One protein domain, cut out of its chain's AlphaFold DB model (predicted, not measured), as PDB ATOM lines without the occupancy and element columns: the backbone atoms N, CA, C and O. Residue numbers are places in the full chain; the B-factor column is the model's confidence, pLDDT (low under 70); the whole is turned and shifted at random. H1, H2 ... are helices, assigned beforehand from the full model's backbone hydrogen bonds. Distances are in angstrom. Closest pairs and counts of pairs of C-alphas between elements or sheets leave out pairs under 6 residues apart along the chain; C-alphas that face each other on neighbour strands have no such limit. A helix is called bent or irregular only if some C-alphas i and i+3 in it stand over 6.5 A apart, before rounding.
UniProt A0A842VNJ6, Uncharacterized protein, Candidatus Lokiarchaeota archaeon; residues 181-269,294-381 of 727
ATOM      1  N   LEU A 181     -27.059 -22.942  27.388       53.66
ATOM      2  CA  LEU A 181     -27.212 -21.554  26.966       53.66
ATOM      3  C   LEU A 181     -27.731 -21.446  25.522       53.66
ATOM      4  O   LEU A 181     -28.439 -20.485  25.228       53.66
ATOM      5  N   ASP A 182     -27.450 -22.455  24.695       54.22
ATOM      6  CA  ASP A 182     -27.803 -22.471  23.269       54.22
ATOM      7  C   ASP A 182     -29.255 -22.944  23.040       54.22
ATOM      8  O   ASP A 182     -29.964 -22.425  22.183       54.22
ATOM      9  N   ASP A 183     -29.769 -23.836  23.899       50.69
ATOM     10  CA  ASP A 183     -31.116 -24.419  23.780       50.69
ATOM     11  C   ASP A 183     -32.227 -23.530  24.395       50.69
ATOM     12  O   ASP A 183     -32.951 -23.947  25.298       50.69
ATOM     13  N   ASP A 184     -32.427 -22.315  23.879       53.41
ATOM     14  CA  ASP A 184     -33.606 -21.463  24.135       53.41
ATOM     15  C   ASP A 184     -33.575 -20.587  25.425       53.41
ATOM     16  O   ASP A 184     -34.018 -20.949  26.528       53.41
ATOM     17  N   ILE A 185     -33.167 -19.317  25.266       52.84
ATOM     18  CA  ILE A 185     -33.176 -18.256  26.305       52.84
ATOM     19  C   ILE A 185     -34.567 -18.077  26.955       52.84
ATOM     20  O   ILE A 185     -34.688 -17.641  28.110       52.84
ATOM     21  N   LYS A 186     -35.645 -18.433  26.244       48.03
ATOM     22  CA  LYS A 186     -37.030 -18.351  26.737       48.03
ATOM     23  C   LYS A 186     -37.354 -19.440  27.767       48.03
ATOM     24  O   LYS A 186     -38.094 -19.162  28.718       48.03
ATOM     25  N   GLU A 187     -36.786 -20.642  27.649       51.69
ATOM     26  CA  GLU A 187     -37.018 -21.735  28.605       51.69
ATOM     27  C   GLU A 187     -36.243 -21.519  29.919       51.69
ATOM     28  O   GLU A 187     -36.726 -21.870  31.006       51.69
ATOM     29  N   TYR A 188     -35.091 -20.845  29.839       47.88
ATOM     30  CA  TYR A 188     -34.219 -20.536  30.978       47.88
ATOM     31  C   TYR A 188     -34.931 -19.746  32.092       47.88
ATOM     32  O   TYR A 188     -34.819 -20.085  33.273       47.88
ATOM     33  N   LYS A 189     -35.762 -18.749  31.741       48.47
ATOM     34  CA  LYS A 189     -36.517 -17.943  32.727       48.47
ATOM     35  C   LYS A 189     -37.544 -18.759  33.523       48.47
ATOM     36  O   LYS A 189     -37.882 -18.382  34.643       48.47
ATOM     37  N   LYS A 190     -38.044 -19.874  32.978       48.72
ATOM     38  CA  LYS A 190     -39.129 -20.669  33.581       48.72
ATOM     39  C   LYS A 190     -38.627 -21.722  34.580       48.72
ATOM     40  O   LYS A 190     -39.380 -22.105  35.466       48.72
ATOM     41  N   LYS A 191     -37.364 -22.159  34.467       49.69
ATOM     42  CA  LYS A 191     -36.738 -23.178  35.343       49.69
ATOM     43  C   LYS A 191     -35.894 -22.585  36.487       49.69
ATOM     44  O   LYS A 191     -35.411 -23.326  37.343       49.69
ATOM     45  N   GLN A 192     -35.733 -21.260  36.539       46.50
ATOM     46  CA  GLN A 192     -34.875 -20.578  37.516       46.50
ATOM     47  C   GLN A 192     -35.403 -20.642  38.968       46.50
ATOM     48  O   GLN A 192     -34.609 -20.535  39.898       46.50
ATOM     49  N   SER A 193     -36.705 -20.865  39.202       46.56
ATOM     50  CA  SER A 193     -37.266 -20.914  40.566       46.56
ATOM     51  C   SER A 193     -36.883 -22.166  41.358       46.56
ATOM     52  O   SER A 193     -36.772 -22.096  42.580       46.56
ATOM     53  N   ASP A 194     -36.628 -23.291  40.681       42.72
ATOM     54  CA  ASP A 194     -36.529 -24.598  41.350       42.72
ATOM     55  C   ASP A 194     -35.076 -25.090  41.502       42.72
ATOM     56  O   ASP A 194     -34.786 -25.934  42.349       42.72
ATOM     57  N   VAL A 195     -34.128 -24.528  40.739       47.31
ATOM     58  CA  VAL A 195     -32.735 -25.026  40.635       47.31
ATOM     59  C   VAL A 195     -31.703 -24.147  41.369       47.31
ATOM     60  O   VAL A 195     -30.600 -24.599  41.685       47.31
ATOM     61  N   VAL A 196     -32.062 -22.914  41.749       47.81
ATOM     62  CA  VAL A 196     -31.201 -21.965  42.501       47.81
ATOM     63  C   VAL A 196     -30.869 -22.457  43.932       47.81
ATOM     64  O   VAL A 196     -30.027 -21.896  44.642       47.81
ATOM     65  N   ASN A 197     -31.461 -23.570  44.372       49.91
ATOM     66  CA  ASN A 197     -31.365 -24.030  45.755       49.91
ATOM     67  C   ASN A 197     -30.222 -24.995  46.102       49.91
ATOM     68  O   ASN A 197     -30.036 -25.247  47.289       49.91
ATOM     69  N   SER A 198     -29.380 -25.431  45.161       61.50
ATOM     70  CA  SER A 198     -28.221 -26.283  45.484       61.50
ATOM     71  C   SER A 198     -26.951 -25.843  44.744       61.50
ATOM     72  O   SER A 198     -26.671 -26.314  43.642       61.50
ATOM     73  N   THR A 199     -26.194 -24.911  45.325       79.81
ATOM     74  CA  THR A 199     -24.795 -24.688  44.925       79.81
ATOM     75  C   THR A 199     -23.891 -25.681  45.665       79.81
ATOM     76  O   THR A 199     -24.288 -26.167  46.732       79.81
ATOM     77  N   PRO A 200     -22.686 -25.993  45.154       82.12
ATOM     78  CA  PRO A 200     -21.727 -26.820  45.886       82.12
ATOM     79  C   PRO A 200     -21.459 -26.311  47.311       82.12
ATOM     80  O   PRO A 200     -21.371 -27.102  48.250       82.12
ATOM     81  N   LEU A 201     -21.433 -24.990  47.514       85.00
ATOM     82  CA  LEU A 201     -21.226 -24.395  48.836       85.00
ATOM     83  C   LEU A 201     -22.389 -24.617  49.810       85.00
ATOM     84  O   LEU A 201     -22.143 -24.832  50.993       85.00
ATOM     85  N   LYS A 202     -23.645 -24.672  49.346       80.38
ATOM     86  CA  LYS A 202     -24.780 -25.043  50.217       80.38
ATOM     87  C   LYS A 202     -24.657 -26.468  50.759       80.38
ATOM     88  O   LYS A 202     -25.135 -26.754  51.850       80.38
ATOM     89  N   ILE A 203     -24.014 -27.367  50.013       79.44
ATOM     90  CA  ILE A 203     -23.716 -28.729  50.481       79.44
ATOM     91  C   ILE A 203     -22.585 -28.689  51.509       79.44
ATOM     92  O   ILE A 203     -22.663 -29.373  52.526       79.44
ATOM     93  N   LEU A 204     -21.573 -27.842  51.298       81.06
ATOM     94  CA  LEU A 204     -20.504 -27.621  52.275       81.06
ATOM     95  C   LEU A 204     -21.046 -27.140  53.630       81.06
ATOM     96  O   LEU A 204     -20.572 -27.588  54.671       81.06
ATOM     97  N   GLU A 205     -22.058 -26.269  53.627       81.56
ATOM     98  CA  GLU A 205     -22.721 -25.774  54.844       81.56
ATOM     99  C   GLU A 205     -23.416 -26.881  55.649       81.56
ATOM    100  O   GLU A 205     -23.510 -26.782  56.872       81.56
ATOM    101  N   GLN A 206     -23.857 -27.957  54.990       78.88
ATOM    102  CA  GLN A 206     -24.498 -29.104  55.642       78.88
ATOM    103  C   GLN A 206     -23.493 -30.049  56.313       78.88
ATOM    104  O   GLN A 206     -23.879 -30.866  57.150       78.88
ATOM    105  N   ILE A 207     -22.205 -29.950  55.976       78.25
ATOM    106  CA  ILE A 207     -21.153 -30.759  56.595       78.25
ATOM    107  C   ILE A 207     -20.857 -30.180  57.981       78.25
ATOM    108  O   ILE A 207     -20.378 -29.062  58.120       78.25
ATOM    109  N   THR A 208     -21.123 -30.927  59.048       78.62
ATOM    110  CA  THR A 208     -20.872 -30.430  60.411       78.62
ATOM    111  C   THR A 208     -19.405 -30.539  60.828       78.62
ATOM    112  O   THR A 208     -18.968 -29.796  61.700       78.62
ATOM    113  N   ASP A 209     -18.647 -31.459  60.223       82.19
ATOM    114  CA  ASP A 209     -17.233 -31.675  60.537       82.19
ATOM    115  C   ASP A 209     -16.317 -30.694  59.785       82.19
ATOM    116  O   ASP A 209     -16.222 -30.694  58.555       82.19
ATOM    117  N   GLU A 210     -15.592 -29.878  60.546       83.69
ATOM    118  CA  GLU A 210     -14.712 -28.827  60.029       83.69
ATOM    119  C   GLU A 210     -13.513 -29.378  59.241       83.69
ATOM    120  O   GLU A 210     -13.057 -28.765  58.269       83.69
ATOM    121  N   ASN A 211     -13.009 -30.559  59.610       79.56
ATOM    122  CA  ASN A 211     -11.917 -31.193  58.876       79.56
ATOM    123  C   ASN A 211     -12.389 -31.702  57.505       79.56
ATOM    124  O   ASN A 211     -11.716 -31.476  56.497       79.56
ATOM    125  N   SER A 212     -13.572 -32.311  57.449       76.62
ATOM    126  CA  SER A 212     -14.219 -32.748  56.211       76.62
ATOM    127  C   SER A 212     -14.524 -31.568  55.292       76.62
ATOM    128  O   SER A 212     -14.183 -31.631  54.112       76.62
ATOM    129  N   LYS A 213     -15.035 -30.442  55.817       84.44
ATOM    130  CA  LYS A 213     -15.189 -29.200  55.035       84.44
ATOM    131  C   LYS A 213     -13.870 -28.752  54.416       84.44
ATOM    132  O   LYS A 213     -13.798 -28.490  53.215       84.44
ATOM    133  N   LYS A 214     -12.795 -28.715  55.211       87.56
ATOM    134  CA  LYS A 214     -11.459 -28.343  54.726       87.56
ATOM    135  C   LYS A 214     -10.943 -29.299  53.646       87.56
ATOM    136  O   LYS A 214     -10.255 -28.854  52.726       87.56
ATOM    137  N   GLN A 215     -11.250 -30.592  53.736       80.06
ATOM    138  CA  GLN A 215     -10.905 -31.576  52.706       80.06
ATOM    139  C   GLN A 215     -11.731 -31.394  51.428       80.06
ATOM    140  O   GLN A 215     -11.139 -31.385  50.351       80.06
ATOM    141  N   CYS A 216     -13.043 -31.156  51.529       81.88
ATOM    142  CA  CYS A 216     -13.896 -30.819  50.384       81.88
ATOM    143  C   CYS A 216     -13.371 -29.583  49.654       81.88
ATOM    144  O   CYS A 216     -13.131 -29.643  48.454       81.88
ATOM    145  N   LEU A 217     -13.078 -28.501  50.382       89.19
ATOM    146  CA  LEU A 217     -12.491 -27.295  49.796       89.19
ATOM    147  C   LEU A 217     -11.174 -27.601  49.076       89.19
ATOM    148  O   LEU A 217     -10.914 -27.089  47.994       89.19
ATOM    149  N   LYS A 218     -10.330 -28.480  49.626       89.94
ATOM    150  CA  LYS A 218      -9.107 -28.884  48.926       89.94
ATOM    151  C   LYS A 218      -9.392 -29.694  47.656       89.94
ATOM    152  O   LYS A 218      -8.692 -29.515  46.663       89.94
ATOM    153  N   ALA A 219     -10.377 -30.577  47.672       85.50
ATOM    154  CA  ALA A 219     -10.730 -31.377  46.506       85.50
ATOM    155  C   ALA A 219     -11.398 -30.548  45.396       85.50
ATOM    156  O   ALA A 219     -11.186 -30.801  44.218       85.50
ATOM    157  N   TRP A 220     -12.181 -29.535  45.758       92.38
ATOM    158  CA  TRP A 220     -12.983 -28.739  44.823       92.38
ATOM    159  C   TRP A 220     -12.205 -27.678  44.057       92.38
ATOM    160  O   TRP A 220     -12.724 -27.116  43.099       92.38
ATOM    161  N   PHE A 221     -10.971 -27.396  44.466       93.12
ATOM    162  CA  PHE A 221     -10.182 -26.309  43.898       93.12
ATOM    163  C   PHE A 221      -9.988 -26.412  42.388       93.12
ATOM    164  O   PHE A 221     -10.254 -25.442  41.689       93.12
ATOM    165  N   GLU A 222      -9.576 -27.580  41.896       91.12
ATOM    166  CA  GLU A 222      -9.399 -27.815  40.459       91.12
ATOM    167  C   GLU A 222     -10.726 -27.645  39.714       91.12
ATOM    168  O   GLU A 222     -10.779 -26.935  38.721       91.12
ATOM    169  N   GLY A 223     -11.828 -28.156  40.267       88.81
ATOM    170  CA  GLY A 223     -13.144 -28.006  39.652       88.81
ATOM    171  C   GLY A 223     -13.627 -26.552  39.572       88.81
ATOM    172  O   GLY A 223     -14.239 -26.165  38.583       88.81
ATOM    173  N   TYR A 224     -13.329 -25.713  40.569       92.12
ATOM    174  CA  TYR A 224     -13.613 -24.273  40.489       92.12
ATOM    175  C   TYR A 224     -12.700 -23.547  39.494       92.12
ATOM    176  O   TYR A 224     -13.159 -22.624  38.821       92.12
ATOM    177  N   MET A 225     -11.435 -23.969  39.377       94.06
ATOM    178  CA  MET A 225     -10.525 -23.461  38.347       94.06
ATOM    179  C   MET A 225     -11.012 -23.826  36.938       94.06
ATOM    180  O   MET A 225     -10.968 -22.986  36.042       94.06
ATOM    181  N   ASP A 226     -11.544 -25.031  36.745       90.25
ATOM    182  CA  ASP A 226     -12.124 -25.451  35.467       90.25
ATOM    183  C   ASP A 226     -13.335 -24.588  35.096       90.25
ATOM    184  O   ASP A 226     -13.411 -24.084  33.978       90.25
ATOM    185  N   VAL A 227     -14.244 -24.342  36.048       89.19
ATOM    186  CA  VAL A 227     -15.435 -23.504  35.818       89.19
ATOM    187  C   VAL A 227     -15.050 -22.075  35.432       89.19
ATOM    188  O   VAL A 227     -15.601 -21.537  34.473       89.19
ATOM    189  N   ILE A 228     -14.100 -21.444  36.134       91.81
ATOM    190  CA  ILE A 228     -13.698 -20.068  35.801       91.81
ATOM    191  C   ILE A 228     -12.939 -19.990  34.470       91.81
ATOM    192  O   ILE A 228     -13.092 -19.016  33.735       91.81
ATOM    193  N   ASN A 229     -12.168 -21.024  34.121       90.62
ATOM    194  CA  ASN A 229     -11.510 -21.120  32.822       90.62
ATOM    195  C   ASN A 229     -12.519 -21.323  31.691       90.62
ATOM    196  O   ASN A 229     -12.365 -20.712  30.638       90.62
ATOM    197  N   GLN A 230     -13.570 -22.116  31.909       88.62
ATOM    198  CA  GLN A 230     -14.662 -22.246  30.950       88.62
ATOM    199  C   GLN A 230     -15.368 -20.904  30.751       88.62
ATOM    200  O   GLN A 230     -15.494 -20.456  29.620       88.62
ATOM    201  N   VAL A 231     -15.727 -20.211  31.836       89.00
ATOM    202  CA  VAL A 231     -16.280 -18.847  31.773       89.00
ATOM    203  C   VAL A 231     -15.370 -17.910  30.973       89.00
ATOM    204  O   VAL A 231     -15.845 -17.144  30.139       89.00
ATOM    205  N   LYS A 232     -14.052 -17.985  31.186       90.75
ATOM    206  CA  LYS A 232     -13.068 -17.197  30.436       90.75
ATOM    207  C   LYS A 232     -13.079 -17.524  28.944       90.75
ATOM    208  O   LYS A 232     -13.012 -16.607  28.132       90.75
ATOM    209  N   SER A 233     -13.144 -18.804  28.587       88.31
ATOM    210  CA  SER A 233     -13.232 -19.250  27.195       88.31
ATOM    211  C   SER A 233     -14.521 -18.775  26.531       88.31
ATOM    212  O   SER A 233     -14.456 -18.247  25.433       88.31
ATOM    213  N   GLU A 234     -15.657 -18.852  27.221       86.75
ATOM    214  CA  GLU A 234     -16.952 -18.369  26.724       86.75
ATOM    215  C   GLU A 234     -16.950 -16.856  26.495       86.75
ATOM    216  O   GLU A 234     -17.394 -16.373  25.458       86.75
ATOM    217  N   CYS A 235     -16.356 -16.086  27.413       85.44
ATOM    218  CA  CYS A 235     -16.163 -14.655  27.200       85.44
ATOM    219  C   CYS A 235     -15.278 -14.352  25.976       85.44
ATOM    220  O   CYS A 235     -15.500 -13.345  25.311       85.44
ATOM    221  N   ARG A 236     -14.276 -15.192  25.673       85.56
ATOM    222  CA  ARG A 236     -13.451 -15.042  24.459       85.56
ATOM    223  C   ARG A 236     -14.223 -15.391  23.200       85.56
ATOM    224  O   ARG A 236     -14.156 -14.627  22.255       85.56
ATOM    225  N   LEU A 237     -14.952 -16.505  23.207       83.38
ATOM    226  CA  LEU A 237     -15.749 -16.951  22.062       83.38
ATOM    227  C   LEU A 237     -16.775 -15.899  21.635       83.38
ATOM    228  O   LEU A 237     -17.026 -15.740  20.451       83.38
ATOM    229  N   ARG A 238     -17.322 -15.152  22.599       84.19
ATOM    230  CA  ARG A 238     -18.285 -14.073  22.357       84.19
ATOM    231  C   ARG A 238     -17.638 -12.701  22.135       84.19
ATOM    232  O   ARG A 238     -18.331 -11.703  22.258       84.19
ATOM    233  N   GLY A 239     -16.323 -12.607  21.928       82.56
ATOM    234  CA  GLY A 239     -15.655 -11.335  21.617       82.56
ATOM    235  C   GLY A 239     -15.590 -10.310  22.764       82.56
ATOM    236  O   GLY A 239     -15.363  -9.128  22.536       82.56
ATOM    237  N   ILE A 240     -15.777 -10.710  24.031       82.12
ATOM    238  CA  ILE A 240     -15.843  -9.767  25.175       82.12
ATOM    239  C   ILE A 240     -14.469  -9.172  25.521       82.12
ATOM    240  O   ILE A 240     -14.376  -8.142  26.185       82.12
ATOM    241  N   PHE A 241     -13.387  -9.838  25.119       79.81
ATOM    242  CA  PHE A 241     -12.021  -9.365  25.362       79.81
ATOM    243  C   PHE A 241     -11.533  -8.345  24.335       79.81
ATOM    244  O   PHE A 241     -10.458  -7.776  24.529       79.81
ATOM    245  N   GLU A 242     -12.285  -8.135  23.263       77.88
ATOM    246  CA  GLU A 242     -11.880  -7.271  22.168       77.88
ATOM    247  C   GLU A 242     -12.183  -5.809  22.479       77.88
ATOM    248  O   GLU A 242     -13.239  -5.485  23.025       77.88
ATOM    249  N   GLU A 243     -11.255  -4.908  22.148       63.56
ATOM    250  CA  GLU A 243     -11.407  -3.487  22.486       63.56
ATOM    251  C   GLU A 243     -12.555  -2.818  21.711       63.56
ATOM    252  O   GLU A 243     -13.142  -1.866  22.221       63.56
ATOM    253  N   GLU A 244     -12.914  -3.345  20.535       62.31
ATOM    254  CA  GLU A 244     -13.898  -2.736  19.629       62.31
ATOM    255  C   GLU A 244     -15.282  -3.405  19.684       62.31
ATOM    256  O   GLU A 244     -16.232  -2.873  19.120       62.31
ATOM    257  N   CYS A 245     -15.446  -4.522  20.412       65.00
ATOM    258  CA  CYS A 245     -16.716  -5.262  20.559       65.00
ATOM    259  C   CYS A 245     -17.423  -5.645  19.237       65.00
ATOM    260  O   CYS A 245     -18.550  -6.146  19.290       65.00
ATOM    261  N   GLU A 246     -16.788  -5.450  18.078       70.62
ATOM    262  CA  GLU A 246     -17.305  -5.847  16.766       70.62
ATOM    263  C   GLU A 246     -17.573  -7.354  16.748       70.62
ATOM    264  O   GLU A 246     -18.660  -7.780  16.369       70.62
ATOM    265  N   GLU A 247     -16.667  -8.153  17.315       77.44
ATOM    266  CA  GLU A 247     -16.867  -9.594  17.474       77.44
ATOM    267  C   GLU A 247     -18.059  -9.960  18.372       77.44
ATOM    268  O   GLU A 247     -18.718 -10.967  18.124       77.44
ATOM    269  N   LEU A 248     -18.389  -9.155  19.392       77.94
ATOM    270  CA  LEU A 248     -19.555  -9.406  20.252       77.94
ATOM    271  C   LEU A 248     -20.864  -9.182  19.488       77.94
ATOM    272  O   LEU A 248     -21.817  -9.948  19.653       77.94
ATOM    273  N   TYR A 249     -20.922  -8.120  18.680       78.31
ATOM    274  CA  TYR A 249     -22.070  -7.842  17.823       78.31
ATOM    275  C   TYR A 249     -22.201  -8.912  16.734       78.31
ATOM    276  O   TYR A 249     -23.271  -9.503  16.609       78.31
ATOM    277  N   GLU A 250     -21.118  -9.219  16.017       80.19
ATOM    278  CA  GLU A 250     -21.109 -10.223  14.946       80.19
ATOM    279  C   GLU A 250     -21.444 -11.626  15.467       80.19
ATOM    280  O   GLU A 250     -22.217 -12.343  14.836       80.19
ATOM    281  N   TYR A 251     -20.972 -12.001  16.663       83.94
ATOM    282  CA  TYR A 251     -21.363 -13.258  17.307       83.94
ATOM    283  C   TYR A 251     -22.888 -13.357  17.473       83.94
ATOM    284  O   TYR A 251     -23.505 -14.308  17.002       83.94
ATOM    285  N   TYR A 252     -23.526 -12.362  18.103       82.81
ATOM    286  CA  TYR A 252     -24.977 -12.410  18.329       82.81
ATOM    287  C   TYR A 252     -25.804 -12.174  17.068       82.81
ATOM    288  O   TYR A 252     -26.942 -12.635  16.995       82.81
ATOM    289  N   LYS A 253     -25.254 -11.454  16.091       82.19
ATOM    290  CA  LYS A 253     -25.856 -11.293  14.773       82.19
ATOM    291  C   LYS A 253     -25.930 -12.639  14.052       82.19
ATOM    292  O   LYS A 253     -27.002 -12.977  13.564       82.19
ATOM    293  N   ASN A 254     -24.846 -13.415  14.060       83.06
ATOM    294  CA  ASN A 254     -24.814 -14.757  13.475       83.06
ATOM    295  C   ASN A 254     -25.755 -15.722  14.214       83.06
ATOM    296  O   ASN A 254     -26.524 -16.424  13.576       83.06
ATOM    297  N   GLU A 255     -25.796 -15.683  15.548       82.38
ATOM    298  CA  GLU A 255     -26.727 -16.507  16.341       82.38
ATOM    299  C   GLU A 255     -28.209 -16.193  16.059       82.38
ATOM    300  O   GLU A 255     -29.051 -17.091  16.006       82.38
ATOM    301  N   GLU A 256     -28.565 -14.914  15.901       83.50
ATOM    302  CA  GLU A 256     -29.937 -14.536  15.536       83.50
ATOM    303  C   GLU A 256     -30.247 -14.909  14.085       83.50
ATOM    304  O   GLU A 256     -31.364 -15.339  13.801       83.50
ATOM    305  N   TYR A 257     -29.266 -14.797  13.186       82.19
ATOM    306  CA  TYR A 257     -29.393 -15.239  11.801       82.19
ATOM    307  C   TYR A 257     -29.679 -16.744  11.722       82.19
ATOM    308  O   TYR A 257     -30.678 -17.135  11.118       82.19
ATOM    309  N   ASP A 258     -28.877 -17.565  12.403       81.00
ATOM    310  CA  ASP A 258     -29.046 -19.019  12.449       81.00
ATOM    311  C   ASP A 258     -30.430 -19.387  13.005       81.00
ATOM    312  O   ASP A 258     -31.142 -20.217  12.438       81.00
ATOM    313  N   ARG A 259     -30.885 -18.697  14.061       82.06
ATOM    314  CA  ARG A 259     -32.237 -18.903  14.601       82.06
ATOM    315  C   ARG A 259     -33.330 -18.532  13.601       82.06
ATOM    316  O   ARG A 259     -34.316 -19.256  13.484       82.06
ATOM    317  N   MET A 260     -33.203 -17.400  12.911       80.56
ATOM    318  CA  MET A 260     -34.189 -16.982  11.913       80.56
ATOM    319  C   MET A 260     -34.232 -17.946  10.724       80.56
ATOM    320  O   MET A 260     -35.314 -18.213  10.200       80.56
ATOM    321  N   GLU A 261     -33.084 -18.487  10.314       80.62
ATOM    322  CA  GLU A 261     -32.994 -19.518   9.281       80.62
ATOM    323  C   GLU A 261     -33.703 -20.808   9.730       80.62
ATOM    324  O   GLU A 261     -34.509 -21.367   8.978       80.62
ATOM    325  N   GLU A 262     -33.508 -21.236  10.980       79.12
ATOM    326  CA  GLU A 262     -34.228 -22.369  11.570       79.12
ATOM    327  C   GLU A 262     -35.746 -22.134  11.639       79.12
ATOM    328  O   GLU A 262     -36.510 -22.979  11.164       79.12
ATOM    329  N   GLU A 263     -36.199 -20.983  12.153       80.81
ATOM    330  CA  GLU A 263     -37.625 -20.623  12.220       80.81
ATOM    331  C   GLU A 263     -38.254 -20.578  10.817       80.81
ATOM    332  O   GLU A 263     -39.358 -21.087  10.605       80.81
ATOM    333  N   TYR A 264     -37.536 -20.045   9.824       78.25
ATOM    334  CA  TYR A 264     -37.980 -20.024   8.432       78.25
ATOM    335  C   TYR A 264     -38.124 -21.435   7.851       78.25
ATOM    336  O   TYR A 264     -39.109 -21.736   7.163       78.25
ATOM    337  N   HIS A 265     -37.172 -22.327   8.132       78.69
ATOM    338  CA  HIS A 265     -37.256 -23.726   7.730       78.69
ATOM    339  C   HIS A 265     -38.418 -24.456   8.414       78.69
ATOM    340  O   HIS A 265     -39.101 -25.249   7.756       78.69
ATOM    341  N   GLU A 266     -38.691 -24.174   9.688       78.12
ATOM    342  CA  GLU A 266     -39.828 -24.739  10.417       78.12
ATOM    343  C   GLU A 266     -41.169 -24.240   9.859       78.12
ATOM    344  O   GLU A 266     -42.002 -25.065   9.472       78.12
ATOM    345  N   GLU A 267     -41.359 -22.925   9.697       74.62
ATOM    346  CA  GLU A 267     -42.590 -22.343   9.142       74.62
ATOM    347  C   GLU A 267     -42.869 -22.821   7.712       74.62
ATOM    348  O   GLU A 267     -44.016 -23.122   7.350       74.62
ATOM    349  N   ASN A 268     -41.828 -22.932   6.884       71.06
ATOM    350  CA  ASN A 268     -41.978 -23.477   5.542       71.06
ATOM    351  C   ASN A 268     -42.306 -24.965   5.575       71.06
ATOM    352  O   ASN A 268     -43.196 -25.390   4.839       71.06
ATOM    353  N   SER A 269     -41.666 -25.759   6.437       72.62
ATOM    354  CA  SER A 269     -41.998 -27.181   6.575       72.62
ATOM    355  C   SER A 269     -43.468 -27.397   6.974       72.62
ATOM    356  O   SER A 269     -44.125 -28.300   6.447       72.62
ATOM    357  N   ASP A 294     -29.332  -6.410  10.357       80.19
ATOM    358  CA  ASP A 294     -28.871  -5.578  11.474       80.19
ATOM    359  C   ASP A 294     -29.604  -5.984  12.761       80.19
ATOM    360  O   ASP A 294     -30.837  -5.927  12.845       80.19
ATOM    361  N   LEU A 295     -28.843  -6.422  13.765       77.56
ATOM    362  CA  LEU A 295     -29.381  -6.859  15.048       77.56
ATOM    363  C   LEU A 295     -29.895  -5.652  15.843       77.56
ATOM    364  O   LEU A 295     -29.128  -4.784  16.266       77.56
ATOM    365  N   ASP A 296     -31.201  -5.608  16.112       80.81
ATOM    366  CA  ASP A 296     -31.777  -4.464  16.806       80.81
ATOM    367  C   ASP A 296     -31.241  -4.312  18.248       80.81
ATOM    368  O   ASP A 296     -30.982  -5.272  18.984       80.81
ATOM    369  N   SER A 297     -31.118  -3.058  18.690       72.69
ATOM    370  CA  SER A 297     -30.506  -2.716  19.984       72.69
ATOM    371  C   SER A 297     -31.239  -3.245  21.230       72.69
ATOM    372  O   SER A 297     -30.693  -3.162  22.339       72.69
ATOM    373  N   LEU A 298     -32.490  -3.707  21.113       73.44
ATOM    374  CA  LEU A 298     -33.223  -4.342  22.213       73.44
ATOM    375  C   LEU A 298     -32.911  -5.839  22.271       73.44
ATOM    376  O   LEU A 298     -32.748  -6.369  23.373       73.44
ATOM    377  N   THR A 299     -32.771  -6.496  21.122       77.75
ATOM    378  CA  THR A 299     -32.397  -7.913  21.032       77.75
ATOM    379  C   THR A 299     -30.957  -8.133  21.484       77.75
ATOM    380  O   THR A 299     -30.729  -8.935  22.394       77.75
ATOM    381  N   LEU A 300     -30.009  -7.315  21.009       78.38
ATOM    382  CA  LEU A 300     -28.622  -7.338  21.494       78.38
ATOM    383  C   LEU A 300     -28.545  -7.143  23.018       78.38
ATOM    384  O   LEU A 300     -27.830  -7.861  23.719       78.38
ATOM    385  N   LYS A 301     -29.345  -6.215  23.564       74.06
ATOM    386  CA  LYS A 301     -29.447  -6.010  25.017       74.06
ATOM    387  C   LYS A 301     -29.903  -7.285  25.727       74.06
ATOM    388  O   LYS A 301     -29.304  -7.667  26.728       74.06
ATOM    389  N   SER A 302     -30.959  -7.928  25.230       76.06
ATOM    390  CA  SER A 302     -31.495  -9.151  25.833       76.06
ATOM    391  C   SER A 302     -30.454 -10.274  25.859       76.06
ATOM    392  O   SER A 302     -30.378 -11.007  26.847       76.06
ATOM    393  N   TYR A 303     -29.629 -10.386  24.816       81.56
ATOM    394  CA  TYR A 303     -28.537 -11.355  24.764       81.56
ATOM    395  C   TYR A 303     -27.447 -11.093  25.785       81.56
ATOM    396  O   TYR A 303     -27.105 -11.982  26.568       81.56
ATOM    397  N   ILE A 304     -26.955  -9.858  25.829       77.00
ATOM    398  CA  ILE A 304     -25.930  -9.436  26.781       77.00
ATOM    399  C   ILE A 304     -26.431  -9.642  28.218       77.00
ATOM    400  O   ILE A 304     -25.750 -10.263  29.035       77.00
ATOM    401  N   GLU A 305     -27.647  -9.196  28.536       74.44
ATOM    402  CA  GLU A 305     -28.244  -9.394  29.861       74.44
ATOM    403  C   GLU A 305     -28.398 -10.878  30.210       74.44
ATOM    404  O   GLU A 305     -28.106 -11.270  31.342       74.44
ATOM    405  N   GLY A 306     -28.826 -11.707  29.253       78.12
ATOM    406  CA  GLY A 306     -28.940 -13.154  29.422       78.12
ATOM    407  C   GLY A 306     -27.596 -13.801  29.750       78.12
ATOM    408  O   GLY A 306     -27.483 -14.506  30.754       78.12
ATOM    409  N   PHE A 307     -26.566 -13.490  28.964       82.75
ATOM    410  CA  PHE A 307     -25.215 -14.011  29.144       82.75
ATOM    411  C   PHE A 307     -24.603 -13.598  30.489       82.75
ATOM    412  O   PHE A 307     -24.116 -14.441  31.244       82.75
ATOM    413  N   PHE A 308     -24.684 -12.322  30.871       78.44
ATOM    414  CA  PHE A 308     -24.133 -11.885  32.159       78.44
ATOM    415  C   PHE A 308     -24.959 -12.343  33.360       78.44
ATOM    416  O   PHE A 308     -24.404 -12.599  34.431       78.44
ATOM    417  N   SER A 309     -26.274 -12.503  33.199       74.69
ATOM    418  CA  SER A 309     -27.109 -13.159  34.207       74.69
ATOM    419  C   SER A 309     -26.676 -14.611  34.421       74.69
ATOM    420  O   SER A 309     -26.593 -15.070  35.564       74.69
ATOM    421  N   TRP A 310     -26.336 -15.311  33.339       81.88
ATOM    422  CA  TRP A 310     -25.815 -16.675  33.366       81.88
ATOM    423  C   TRP A 310     -24.434 -16.766  34.029       81.88
ATOM    424  O   TRP A 310     -24.247 -17.604  34.911       81.88
ATOM    425  N   LEU A 311     -23.515 -15.844  33.722       83.31
ATOM    426  CA  LEU A 311     -22.196 -15.759  34.363       83.31
ATOM    427  C   LEU A 311     -22.256 -15.495  35.867       83.31
ATOM    428  O   LEU A 311     -21.343 -15.855  36.612       83.31
ATOM    429  N   PHE A 312     -23.318 -14.847  36.334       79.38
ATOM    430  CA  PHE A 312     -23.348 -14.344  37.694       79.38
ATOM    431  C   PHE A 312     -23.316 -15.446  38.751       79.38
ATOM    432  O   PHE A 312     -22.553 -15.356  39.708       79.38
ATOM    433  N   ALA A 313     -24.137 -16.483  38.591       80.56
ATOM    434  CA  ALA A 313     -24.244 -17.557  39.571       80.56
ATOM    435  C   ALA A 313     -22.919 -18.325  39.793       80.56
ATOM    436  O   ALA A 313     -22.529 -18.464  40.955       80.56
ATOM    437  N   PRO A 314     -22.195 -18.787  38.749       86.25
ATOM    438  CA  PRO A 314     -20.911 -19.458  38.945       86.25
ATOM    439  C   PRO A 314     -19.850 -18.513  39.513       86.25
ATOM    440  O   PRO A 314     -19.120 -18.907  40.417       86.25
ATOM    441  N   ILE A 315     -19.786 -17.254  39.060       88.00
ATOM    442  CA  ILE A 315     -18.806 -16.292  39.590       88.00
ATOM    443  C   ILE A 315     -19.095 -15.971  41.060       88.00
ATOM    444  O   ILE A 315     -18.171 -15.912  41.869       88.00
ATOM    445  N   GLN A 316     -20.365 -15.809  41.438       84.50
ATOM    446  CA  GLN A 316     -20.749 -15.617  42.834       84.50
ATOM    447  C   GLN A 316     -20.290 -16.800  43.699       84.50
ATOM    448  O   GLN A 316     -19.691 -16.577  44.754       84.50
ATOM    449  N   ASP A 317     -20.539 -18.031  43.250       85.56
ATOM    450  CA  ASP A 317     -20.134 -19.253  43.952       85.56
ATOM    451  C   ASP A 317     -18.602 -19.361  44.046       85.56
ATOM    452  O   ASP A 317     -18.072 -19.675  45.106       85.56
ATOM    453  N   ILE A 318     -17.863 -18.986  42.997       90.69
ATOM    454  CA  ILE A 318     -16.392 -18.904  43.006       90.69
ATOM    455  C   ILE A 318     -15.890 -17.869  44.023       90.69
ATOM    456  O   ILE A 318     -14.961 -18.138  44.790       90.69
ATOM    457  N   CYS A 319     -16.498 -16.684  44.071       86.88
ATOM    458  CA  CYS A 319     -16.148 -15.658  45.049       86.88
ATOM    459  C   CYS A 319     -16.433 -16.124  46.485       86.88
ATOM    460  O   CYS A 319     -15.631 -15.886  47.389       86.88
ATOM    461  N   GLU A 320     -17.562 -16.795  46.717       85.12
ATOM    462  CA  GLU A 320     -17.907 -17.374  48.019       85.12
ATOM    463  C   GLU A 320     -16.964 -18.514  48.405       85.12
ATOM    464  O   GLU A 320     -16.520 -18.589  49.552       85.12
ATOM    465  N   TYR A 321     -16.552 -19.329  47.441       91.38
ATOM    466  CA  TYR A 321     -15.535 -20.351  47.626       91.38
ATOM    467  C   TYR A 321     -14.186 -19.735  48.029       91.38
ATOM    468  O   TYR A 321     -13.546 -20.216  48.966       91.38
ATOM    469  N   GLY A 322     -13.797 -18.607  47.425       88.62
ATOM    470  CA  GLY A 322     -12.637 -17.820  47.854       88.62
ATOM    471  C   GLY A 322     -12.715 -17.385  49.325       88.62
ATOM    472  O   GLY A 322     -11.739 -17.512  50.068       88.62
ATOM    473  N   LEU A 323     -13.893 -16.960  49.797       84.50
ATOM    474  CA  LEU A 323     -14.111 -16.624  51.213       84.50
ATOM    475  C   LEU A 323     -13.941 -17.841  52.134       84.50
ATOM    476  O   LEU A 323     -13.386 -17.706  53.227       84.50
ATOM    477  N   TYR A 324     -14.375 -19.026  51.703       86.69
ATOM    478  CA  TYR A 324     -14.144 -20.270  52.439       86.69
ATOM    479  C   TYR A 324     -12.660 -20.661  52.452       86.69
ATOM    480  O   TYR A 324     -12.131 -21.007  53.509       86.69
ATOM    481  N   LEU A 325     -11.944 -20.547  51.328       89.81
ATOM    482  CA  LEU A 325     -10.494 -20.778  51.289       89.81
ATOM    483  C   LEU A 325      -9.753 -19.886  52.291       89.81
ATOM    484  O   LEU A 325      -8.876 -20.371  53.009       89.81
ATOM    485  N   HIS A 326     -10.139 -18.613  52.379       86.25
ATOM    486  CA  HIS A 326      -9.610 -17.689  53.378       86.25
ATOM    487  C   HIS A 326      -9.912 -18.159  54.808       86.25
ATOM    488  O   HIS A 326      -8.994 -18.306  55.614       86.25
ATOM    489  N   HIS A 327     -11.179 -18.467  55.104       85.12
ATOM    490  CA  HIS A 327     -11.622 -18.902  56.433       85.12
ATOM    491  C   HIS A 327     -10.862 -20.136  56.950       85.12
ATOM    492  O   HIS A 327     -10.468 -20.178  58.112       85.12
ATOM    493  N   TYR A 328     -10.579 -21.111  56.080       87.25
ATOM    494  CA  TYR A 328      -9.844 -22.336  56.434       87.25
ATOM    495  C   TYR A 328      -8.313 -22.217  56.339       87.25
ATOM    496  O   TYR A 328      -7.605 -23.234  56.419       87.25
ATOM    497  N   ASN A 329      -7.796 -20.992  56.191       89.31
ATOM    498  CA  ASN A 329      -6.374 -20.671  56.078       89.31
ATOM    499  C   ASN A 329      -5.679 -21.418  54.918       89.31
ATOM    500  O   ASN A 329      -4.591 -21.979  55.060       89.31
ATOM    501  N   LEU A 330      -6.337 -21.475  53.757       91.06
ATOM    502  CA  LEU A 330      -5.823 -22.068  52.517       91.06
ATOM    503  C   LEU A 330      -5.255 -20.983  51.583       91.06
ATOM    504  O   LEU A 330      -5.548 -20.964  50.388       91.06
ATOM    505  N   VAL A 331      -4.416 -20.097  52.130       89.69
ATOM    506  CA  VAL A 331      -3.953 -18.847  51.489       89.69
ATOM    507  C   VAL A 331      -3.329 -19.069  50.108       89.69
ATOM    508  O   VAL A 331      -3.744 -18.435  49.152       89.69
ATOM    509  N   LYS A 332      -2.440 -20.059  49.942       92.50
ATOM    510  CA  LYS A 332      -1.807 -20.335  48.633       92.50
ATOM    511  C   LYS A 332      -2.815 -20.605  47.508       92.50
ATOM    512  O   LYS A 332      -2.575 -20.253  46.359       92.50
ATOM    513  N   ARG A 333      -3.922 -21.279  47.833       93.81
ATOM    514  CA  ARG A 333      -4.988 -21.595  46.872       93.81
ATOM    515  C   ARG A 333      -5.844 -20.371  46.600       93.81
ATOM    516  O   ARG A 333      -6.204 -20.135  45.457       93.81
ATOM    517  N   LEU A 334      -6.132 -19.592  47.638       91.19
ATOM    518  CA  LEU A 334      -6.817 -18.317  47.498       91.19
ATOM    519  C   LEU A 334      -6.051 -17.372  46.565       91.19
ATOM    520  O   LEU A 334      -6.633 -16.889  45.601       91.19
ATOM    521  N   ASP A 335      -4.754 -17.175  46.805       88.31
ATOM    522  CA  ASP A 335      -3.902 -16.299  45.994       88.31
ATOM    523  C   ASP A 335      -3.900 -16.731  44.524       88.31
ATOM    524  O   ASP A 335      -4.023 -15.901  43.627       88.31
ATOM    525  N   TYR A 336      -3.823 -18.042  44.274       94.19
ATOM    526  CA  TYR A 336      -3.890 -18.594  42.925       94.19
ATOM    527  C   TYR A 336      -5.267 -18.388  42.278       94.19
ATOM    528  O   TYR A 336      -5.336 -17.952  41.133       94.19
ATOM    529  N   LEU A 337      -6.362 -18.647  43.002       92.88
ATOM    530  CA  LEU A 337      -7.723 -18.420  42.503       92.88
ATOM    531  C   LEU A 337      -7.948 -16.950  42.142       92.88
ATOM    532  O   LEU A 337      -8.549 -16.659  41.113       92.88
ATOM    533  N   ILE A 338      -7.460 -16.022  42.968       89.19
ATOM    534  CA  ILE A 338      -7.547 -14.591  42.677       89.19
ATOM    535  C   ILE A 338      -6.726 -14.283  41.429       89.19
ATOM    536  O   ILE A 338      -7.289 -13.807  40.450       89.19
ATOM    537  N   LYS A 339      -5.425 -14.592  41.443       91.00
ATOM    538  CA  LYS A 339      -4.481 -14.179  40.401       91.00
ATOM    539  C   LYS A 339      -4.777 -14.807  39.040       91.00
ATOM    540  O   LYS A 339      -4.825 -14.101  38.042       91.00
ATOM    541  N   GLU A 340      -4.960 -16.121  38.997       92.62
ATOM    542  CA  GLU A 340      -5.100 -16.869  37.742       92.62
ATOM    543  C   GLU A 340      -6.574 -17.054  37.348       92.62
ATOM    544  O   GLU A 340      -6.895 -17.157  36.163       92.62
ATOM    545  N   GLY A 341      -7.483 -17.064  38.330       90.75
ATOM    546  CA  GLY A 341      -8.910 -17.304  38.118       90.75
ATOM    547  C   GLY A 341      -9.744 -16.034  37.970       90.75
ATOM    548  O   GLY A 341     -10.436 -15.883  36.974       90.75
ATOM    549  N   ILE A 342      -9.722 -15.122  38.945       89.31
ATOM    550  CA  ILE A 342     -10.693 -14.010  39.022       89.31
ATOM    551  C   ILE A 342     -10.139 -12.696  38.450       89.31
ATOM    552  O   ILE A 342     -10.904 -11.896  37.917       89.31
ATOM    553  N   GLN A 343      -8.827 -12.460  38.530       88.19
ATOM    554  CA  GLN A 343      -8.205 -11.163  38.235       88.19
ATOM    555  C   GLN A 343      -8.562 -10.631  36.841       88.19
ATOM    556  O   GLN A 343      -8.885  -9.455  36.691       88.19
ATOM    557  N   TRP A 344      -8.602 -11.507  35.835       89.94
ATOM    558  CA  TRP A 344      -8.944 -11.106  34.472       89.94
ATOM    559  C   TRP A 344     -10.363 -10.528  34.356       89.94
ATOM    560  O   TRP A 344     -10.569  -9.638  33.541       89.94
ATOM    561  N   LEU A 345     -11.335 -10.970  35.167       86.12
ATOM    562  CA  LEU A 345     -12.695 -10.404  35.180       86.12
ATOM    563  C   LEU A 345     -12.718  -8.992  35.767       86.12
ATOM    564  O   LEU A 345     -13.525  -8.156  35.359       86.12
ATOM    565  N   VAL A 346     -11.851  -8.727  36.746       82.25
ATOM    566  CA  VAL A 346     -11.705  -7.398  37.353       82.25
ATOM    567  C   VAL A 346     -11.115  -6.431  36.327       82.25
ATOM    568  O   VAL A 346     -11.640  -5.330  36.129       82.25
ATOM    569  N   GLU A 347     -10.064  -6.878  35.638       85.12
ATOM    570  CA  GLU A 347      -9.315  -6.120  34.631       85.12
ATOM    571  C   GLU A 347     -10.051  -5.972  33.293       85.12
ATOM    572  O   GLU A 347      -9.754  -5.045  32.546       85.12
ATOM    573  N   LEU A 348     -11.027  -6.841  33.009       83.12
ATOM    574  CA  LEU A 348     -11.786  -6.875  31.758       83.12
ATOM    575  C   LEU A 348     -12.364  -5.498  31.419       83.12
ATOM    576  O   LEU A 348     -13.290  -5.048  32.089       83.12
ATOM    577  N   LYS A 349     -11.855  -4.794  30.407       78.88
ATOM    578  CA  LYS A 349     -12.447  -3.510  29.999       78.88
ATOM    579  C   LYS A 349     -13.886  -3.762  29.543       78.88
ATOM    580  O   LYS A 349     -14.133  -4.681  28.777       78.88
ATOM    581  N   LEU A 350     -14.835  -3.004  30.091       69.44
ATOM    582  CA  LEU A 350     -16.232  -3.149  29.687       69.44
ATOM    583  C   LEU A 350     -16.481  -2.324  28.420       69.44
ATOM    584  O   LEU A 350     -15.913  -1.233  28.327       69.44
ATOM    585  N   PRO A 351     -17.357  -2.796  27.514       65.81
ATOM    586  CA  PRO A 351     -17.842  -1.997  26.390       65.81
ATOM    587  C   PRO A 351     -18.372  -0.646  26.905       65.81
ATOM    588  O   PRO A 351     -19.111  -0.628  27.893       65.81
ATOM    589  N   THR A 352     -17.985   0.482  26.302       60.94
ATOM    590  CA  THR A 352     -18.407   1.843  26.708       60.94
ATOM    591  C   THR A 352     -19.498   2.420  25.789       60.94
ATOM    592  O   THR A 352     -19.841   1.831  24.766       60.94
ATOM    593  N   GLU A 353     -20.060   3.586  26.156       54.50
ATOM    594  CA  GLU A 353     -21.136   4.304  25.427       54.50
ATOM    595  C   GLU A 353     -20.843   4.567  23.933       54.50
ATOM    596  O   GLU A 353     -21.778   4.768  23.158       54.50
ATOM    597  N   GLU A 354     -19.574   4.551  23.511       53.72
ATOM    598  CA  GLU A 354     -19.149   4.782  22.118       53.72
ATOM    599  C   GLU A 354     -19.668   3.706  21.140       53.72
ATOM    600  O   GLU A 354     -19.721   3.943  19.938       53.72
ATOM    601  N   LEU A 355     -20.149   2.572  21.662       53.53
ATOM    602  CA  LEU A 355     -20.633   1.407  20.912       53.53
ATOM    603  C   LEU A 355     -22.160   1.398  20.687       53.53
ATOM    604  O   LEU A 355     -22.736   0.374  20.330       53.53
ATOM    605  N   GLY A 356     -22.867   2.497  20.982       51.81
ATOM    606  CA  GLY A 356     -24.333   2.577  20.839       51.81
ATOM    607  C   GLY A 356     -25.128   1.761  21.876       51.81
ATOM    608  O   GLY A 356     -26.365   1.777  21.883       51.81
ATOM    609  N   ILE A 357     -24.433   1.087  22.796       56.06
ATOM    610  CA  ILE A 357     -25.018   0.448  23.972       56.06
ATOM    611  C   ILE A 357     -25.261   1.543  25.016       56.06
ATOM    612  O   ILE A 357     -24.344   2.021  25.675       56.06
ATOM    613  N   ASP A 358     -26.522   1.957  25.141       55.53
ATOM    614  CA  ASP A 358     -27.003   2.912  26.149       55.53
ATOM    615  C   ASP A 358     -26.456   2.574  27.552       55.53
ATOM    616  O   ASP A 358     -26.456   1.413  27.966       55.53
ATOM    617  N   SER A 359     -25.967   3.576  28.287       56.47
ATOM    618  CA  SER A 359     -25.331   3.403  29.598       56.47
ATOM    619  C   SER A 359     -26.262   2.846  30.671       56.47
ATOM    620  O   SER A 359     -25.788   2.185  31.597       56.47
ATOM    621  N   GLU A 360     -27.584   2.980  30.522       53.78
ATOM    622  CA  GLU A 360     -28.549   2.249  31.358       53.78
ATOM    623  C   GLU A 360     -28.535   0.724  31.087       53.78
ATOM    624  O   GLU A 360     -29.068  -0.054  31.879       53.78
ATOM    625  N   LYS A 361     -27.928   0.257  29.986       54.53
ATOM    626  CA  LYS A 361     -27.918  -1.148  29.533       54.53
ATOM    627  C   LYS A 361     -26.667  -1.946  29.950       54.53
ATOM    628  O   LYS A 361     -26.685  -3.166  29.829       54.53
ATOM    629  N   ILE A 362     -25.628  -1.315  30.509       66.88
ATOM    630  CA  ILE A 362     -24.391  -1.984  30.994       66.88
ATOM    631  C   ILE A 362     -24.483  -2.374  32.494       66.88
ATOM    632  O   ILE A 362     -23.568  -2.961  33.078       66.88
ATOM    633  N   LEU A 363     -25.626  -2.122  33.141       67.00
ATOM    634  CA  LEU A 363     -25.803  -2.292  34.590       67.00
ATOM    635  C   LEU A 363     -25.506  -3.713  35.102       67.00
ATOM    636  O   LEU A 363     -24.828  -3.857  36.114       67.00
ATOM    637  N   VAL A 364     -25.937  -4.770  34.400       67.69
ATOM    638  CA  VAL A 364     -25.702  -6.169  34.838       67.69
ATOM    639  C   VAL A 364     -24.206  -6.500  34.888       67.69
ATOM    640  O   VAL A 364     -23.738  -7.231  35.765       67.69
ATOM    641  N   LEU A 365     -23.451  -5.923  33.959       69.69
ATOM    642  CA  LEU A 365     -22.014  -6.083  33.817       69.69
ATOM    643  C   LEU A 365     -21.241  -5.341  34.908       69.69
ATOM    644  O   LEU A 365     -20.365  -5.907  35.569       69.69
ATOM    645  N   MET A 366     -21.607  -4.082  35.142       74.44
ATOM    646  CA  MET A 366     -21.056  -3.297  36.245       74.44
ATOM    647  C   MET A 366     -21.419  -3.900  37.606       74.44
ATOM    648  O   MET A 366     -20.627  -3.822  38.545       74.44
ATOM    649  N   ASP A 367     -22.584  -4.537  37.726       74.06
ATOM    650  CA  ASP A 367     -22.998  -5.269  38.923       74.06
ATOM    651  C   ASP A 367     -22.134  -6.498  39.173       74.06
ATOM    652  O   ASP A 367     -21.762  -6.768  40.315       74.06
ATOM    653  N   LEU A 368     -21.799  -7.246  38.119       76.50
ATOM    654  CA  LEU A 368     -20.898  -8.387  38.224       76.50
ATOM    655  C   LEU A 368     -19.511  -7.933  38.694       76.50
ATOM    656  O   LEU A 368     -18.983  -8.483  39.660       76.50
ATOM    657  N   LYS A 369     -18.951  -6.888  38.076       81.00
ATOM    658  CA  LYS A 369     -17.662  -6.320  38.491       81.00
ATOM    659  C   LYS A 369     -17.672  -5.814  39.925       81.00
ATOM    660  O   LYS A 369     -16.770  -6.142  40.691       81.00
ATOM    661  N   SER A 370     -18.692  -5.048  40.296       77.25
ATOM    662  CA  SER A 370     -18.831  -4.515  41.651       77.25
ATOM    663  C   SER A 370     -18.997  -5.633  42.682       77.25
ATOM    664  O   SER A 370     -18.379  -5.588  43.747       77.25
ATOM    665  N   MET A 371     -19.731  -6.702  42.352       81.81
ATOM    666  CA  MET A 371     -19.802  -7.901  43.187       81.81
ATOM    667  C   MET A 371     -18.430  -8.543  43.378       81.81
ATOM    668  O   MET A 371     -18.056  -8.815  44.522       81.81
ATOM    669  N   ILE A 372     -17.686  -8.784  42.295       80.50
ATOM    670  CA  ILE A 372     -16.346  -9.377  42.369       80.50
ATOM    671  C   ILE A 372     -15.447  -8.490  43.230       80.50
ATOM    672  O   ILE A 372     -14.882  -8.975  44.207       80.50
ATOM    673  N   ALA A 373     -15.378  -7.191  42.934       78.62
ATOM    674  CA  ALA A 373     -14.582  -6.231  43.687       78.62
ATOM    675  C   ALA A 373     -14.960  -6.228  45.175       78.62
ATOM    676  O   ALA A 373     -14.086  -6.313  46.034       78.62
ATOM    677  N   THR A 374     -16.257  -6.241  45.497       74.25
ATOM    678  CA  THR A 374     -16.731  -6.289  46.887       74.25
ATOM    679  C   THR A 374     -16.345  -7.590  47.590       74.25
ATOM    680  O   THR A 374     -15.963  -7.578  48.757       74.25
ATOM    681  N   LYS A 375     -16.461  -8.743  46.927       77.12
ATOM    682  CA  LYS A 375     -16.120 -10.041  47.533       77.12
ATOM    683  C   LYS A 375     -14.608 -10.200  47.686       77.12
ATOM    684  O   LYS A 375     -14.164 -10.718  48.708       77.12
ATOM    685  N   LEU A 376     -13.833  -9.728  46.711       76.50
ATOM    686  CA  LEU A 376     -12.374  -9.701  46.771       76.50
ATOM    687  C   LEU A 376     -11.867  -8.745  47.845       76.50
ATOM    688  O   LEU A 376     -10.889  -9.049  48.518       76.50
ATOM    689  N   SER A 377     -12.545  -7.624  48.071       72.50
ATOM    690  CA  SER A 377     -12.120  -6.682  49.100       72.50
ATOM    691  C   SER A 377     -12.223  -7.272  50.502       72.50
ATOM    692  O   SER A 377     -11.340  -7.045  51.316       72.50
ATOM    693  N   VAL A 378     -13.191  -8.151  50.772       69.62
ATOM    694  CA  VAL A 378     -13.249  -8.916  52.035       69.62
ATOM    695  C   VAL A 378     -12.010  -9.801  52.246       69.62
ATOM    696  O   VAL A 378     -11.681 -10.118  53.385       69.62
ATOM    697  N   LEU A 379     -11.330 -10.200  51.169       69.25
ATOM    698  CA  LEU A 379     -10.086 -10.972  51.222       69.25
ATOM    699  C   LEU A 379      -8.857 -10.079  51.437       69.25
ATOM    700  O   LEU A 379      -7.796 -10.580  51.805       69.25
ATOM    701  N   SER A 380      -8.994  -8.769  51.221       70.25
ATOM    702  CA  SER A 380      -7.944  -7.803  51.517       70.25
ATOM    703  C   SER A 380      -7.877  -7.520  53.019       70.25
ATOM    704  O   SER A 380      -8.890  -7.417  53.713       70.25
ATOM    705  N   THR A 381      -6.661  -7.401  53.546       70.19
ATOM    706  CA  THR A 381      -6.447  -6.979  54.930       70.19
ATOM    707  C   THR A 381      -6.685  -5.478  55.034       70.19
ATOM    708  O   THR A 381      -5.826  -4.686  54.644       70.19
TER     709      THR A 381
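Overview. This is residues 181 to 269 and 294 to 381 of the 727 residues of an uncharacterized protein of Candidatus Lokiarchaeota archaeon (UniProt A0A842VNJ6). Four helical rods, H3b, H5, H6 and H7, make an up-and-down bundle, each running against the one before it, and the long H5 is its core. H2 packs on H5, with the irregular H1 before it, and H3a leads into the bundle; at the other end H4 slants away from H5, and its residues 260 to 269 stick out. The printed part has 177 residues, with seven named helices, H1 to H7 in order, and no named strand: the class is all helix. The whole is elongated, spanning 61 by 38 by 25 A, and only just compact, close to loose, with a radius of gyration of the C-alphas of 18.8 A.

Arrangement. H1, residues 185 to 195, is close but not clearly touching H5, residues 297 to 327; their closest C-alphas, Ile 185 and Gly 306, are 7.3 A apart. H2, residues 200 to 206, touches H5 at a steep tilt of 42 degrees, closest at the C-alphas of Leu 201 and Tyr 321, 7.1 A. H3, residues 210 to 237, was assigned as one helix by its hydrogen bonds but is bent: C-alphas 219 and 222 are 7.1 A apart, and its arms H3a, residues 210 to 219, and H3b, residues 222 to 237, stand at 42 degrees. H3a only just touches H5, with 3 pairs of C-alphas within 8 A, closest Leu 217 and Leu 325 at 7.0 A. H3b touches H5 opposite ways at a shallow tilt of 22 degrees, closest C-alphas Tyr 224 and Ile 318, 6.5 A. H4, residues 246 to 269, only just touches H5, with 3 pairs, closest Tyr 252 and Leu 300 at 7.0 A, at a steep tilt of 61 degrees. H5, the hub, forms a hairpin with H6, residues 331 to 347; their closest C-alphas, Leu 325 and Leu 334, are 5.8 A apart. H6 also touches H3b, at Ile 228 and Gly 341, 6.0 A between C-alphas. H7, residues 363 to 377, touches H5 the same way at 10 degrees, closest C-alphas Cys 319 and Lys 375, 6.1 A, and forms a hairpin with H6, closest C-alphas Val 346 and Lys 369, 6.2 A. Every O i to N i+4 pair is within hydrogen-bond range in H3a, H3b, H4 and H7; the counts are 0 of 7 in H1, with 2 of 8 O i to N i+3 pairs, 2 of 3 in H2, 24 of 27 in H5 and 9 of 13 in H6.

Along the chain. H1 begins at C-alpha 185, (-33.176, -18.256, 26.305), and is irregular, C-alphas 190 and 193 being 7.2 A apart. H3b is 22.3 A long, H4 34.2 A, H5 44.1 A, H6 21.8 A and H7 20.4 A. H5 has a kink of 28 degrees near residue 312 and is neither bent nor irregular, but only just: C-alphas 310 and 313 are 6.5 A apart. H6 is irregular, C-alphas 341 and 344 being 7.2 A apart. H7 ends at C-alpha 377, (-12.120, -6.682, 49.100).

Size, cuts and confidence. The two C-alphas farthest apart, Ser 269 and Thr 381, are 63.3 A apart. Residues 270 to 293 are not printed, and C-alphas 269 and 294 stand 25.7 A apart across this cut. The link from H6 to H7, 15 residues, is long. The mean pLDDT of the printed part is 77.1; residues 181 to 198, 243 to 245, 350 to 365 and 378 to 379 are under 70.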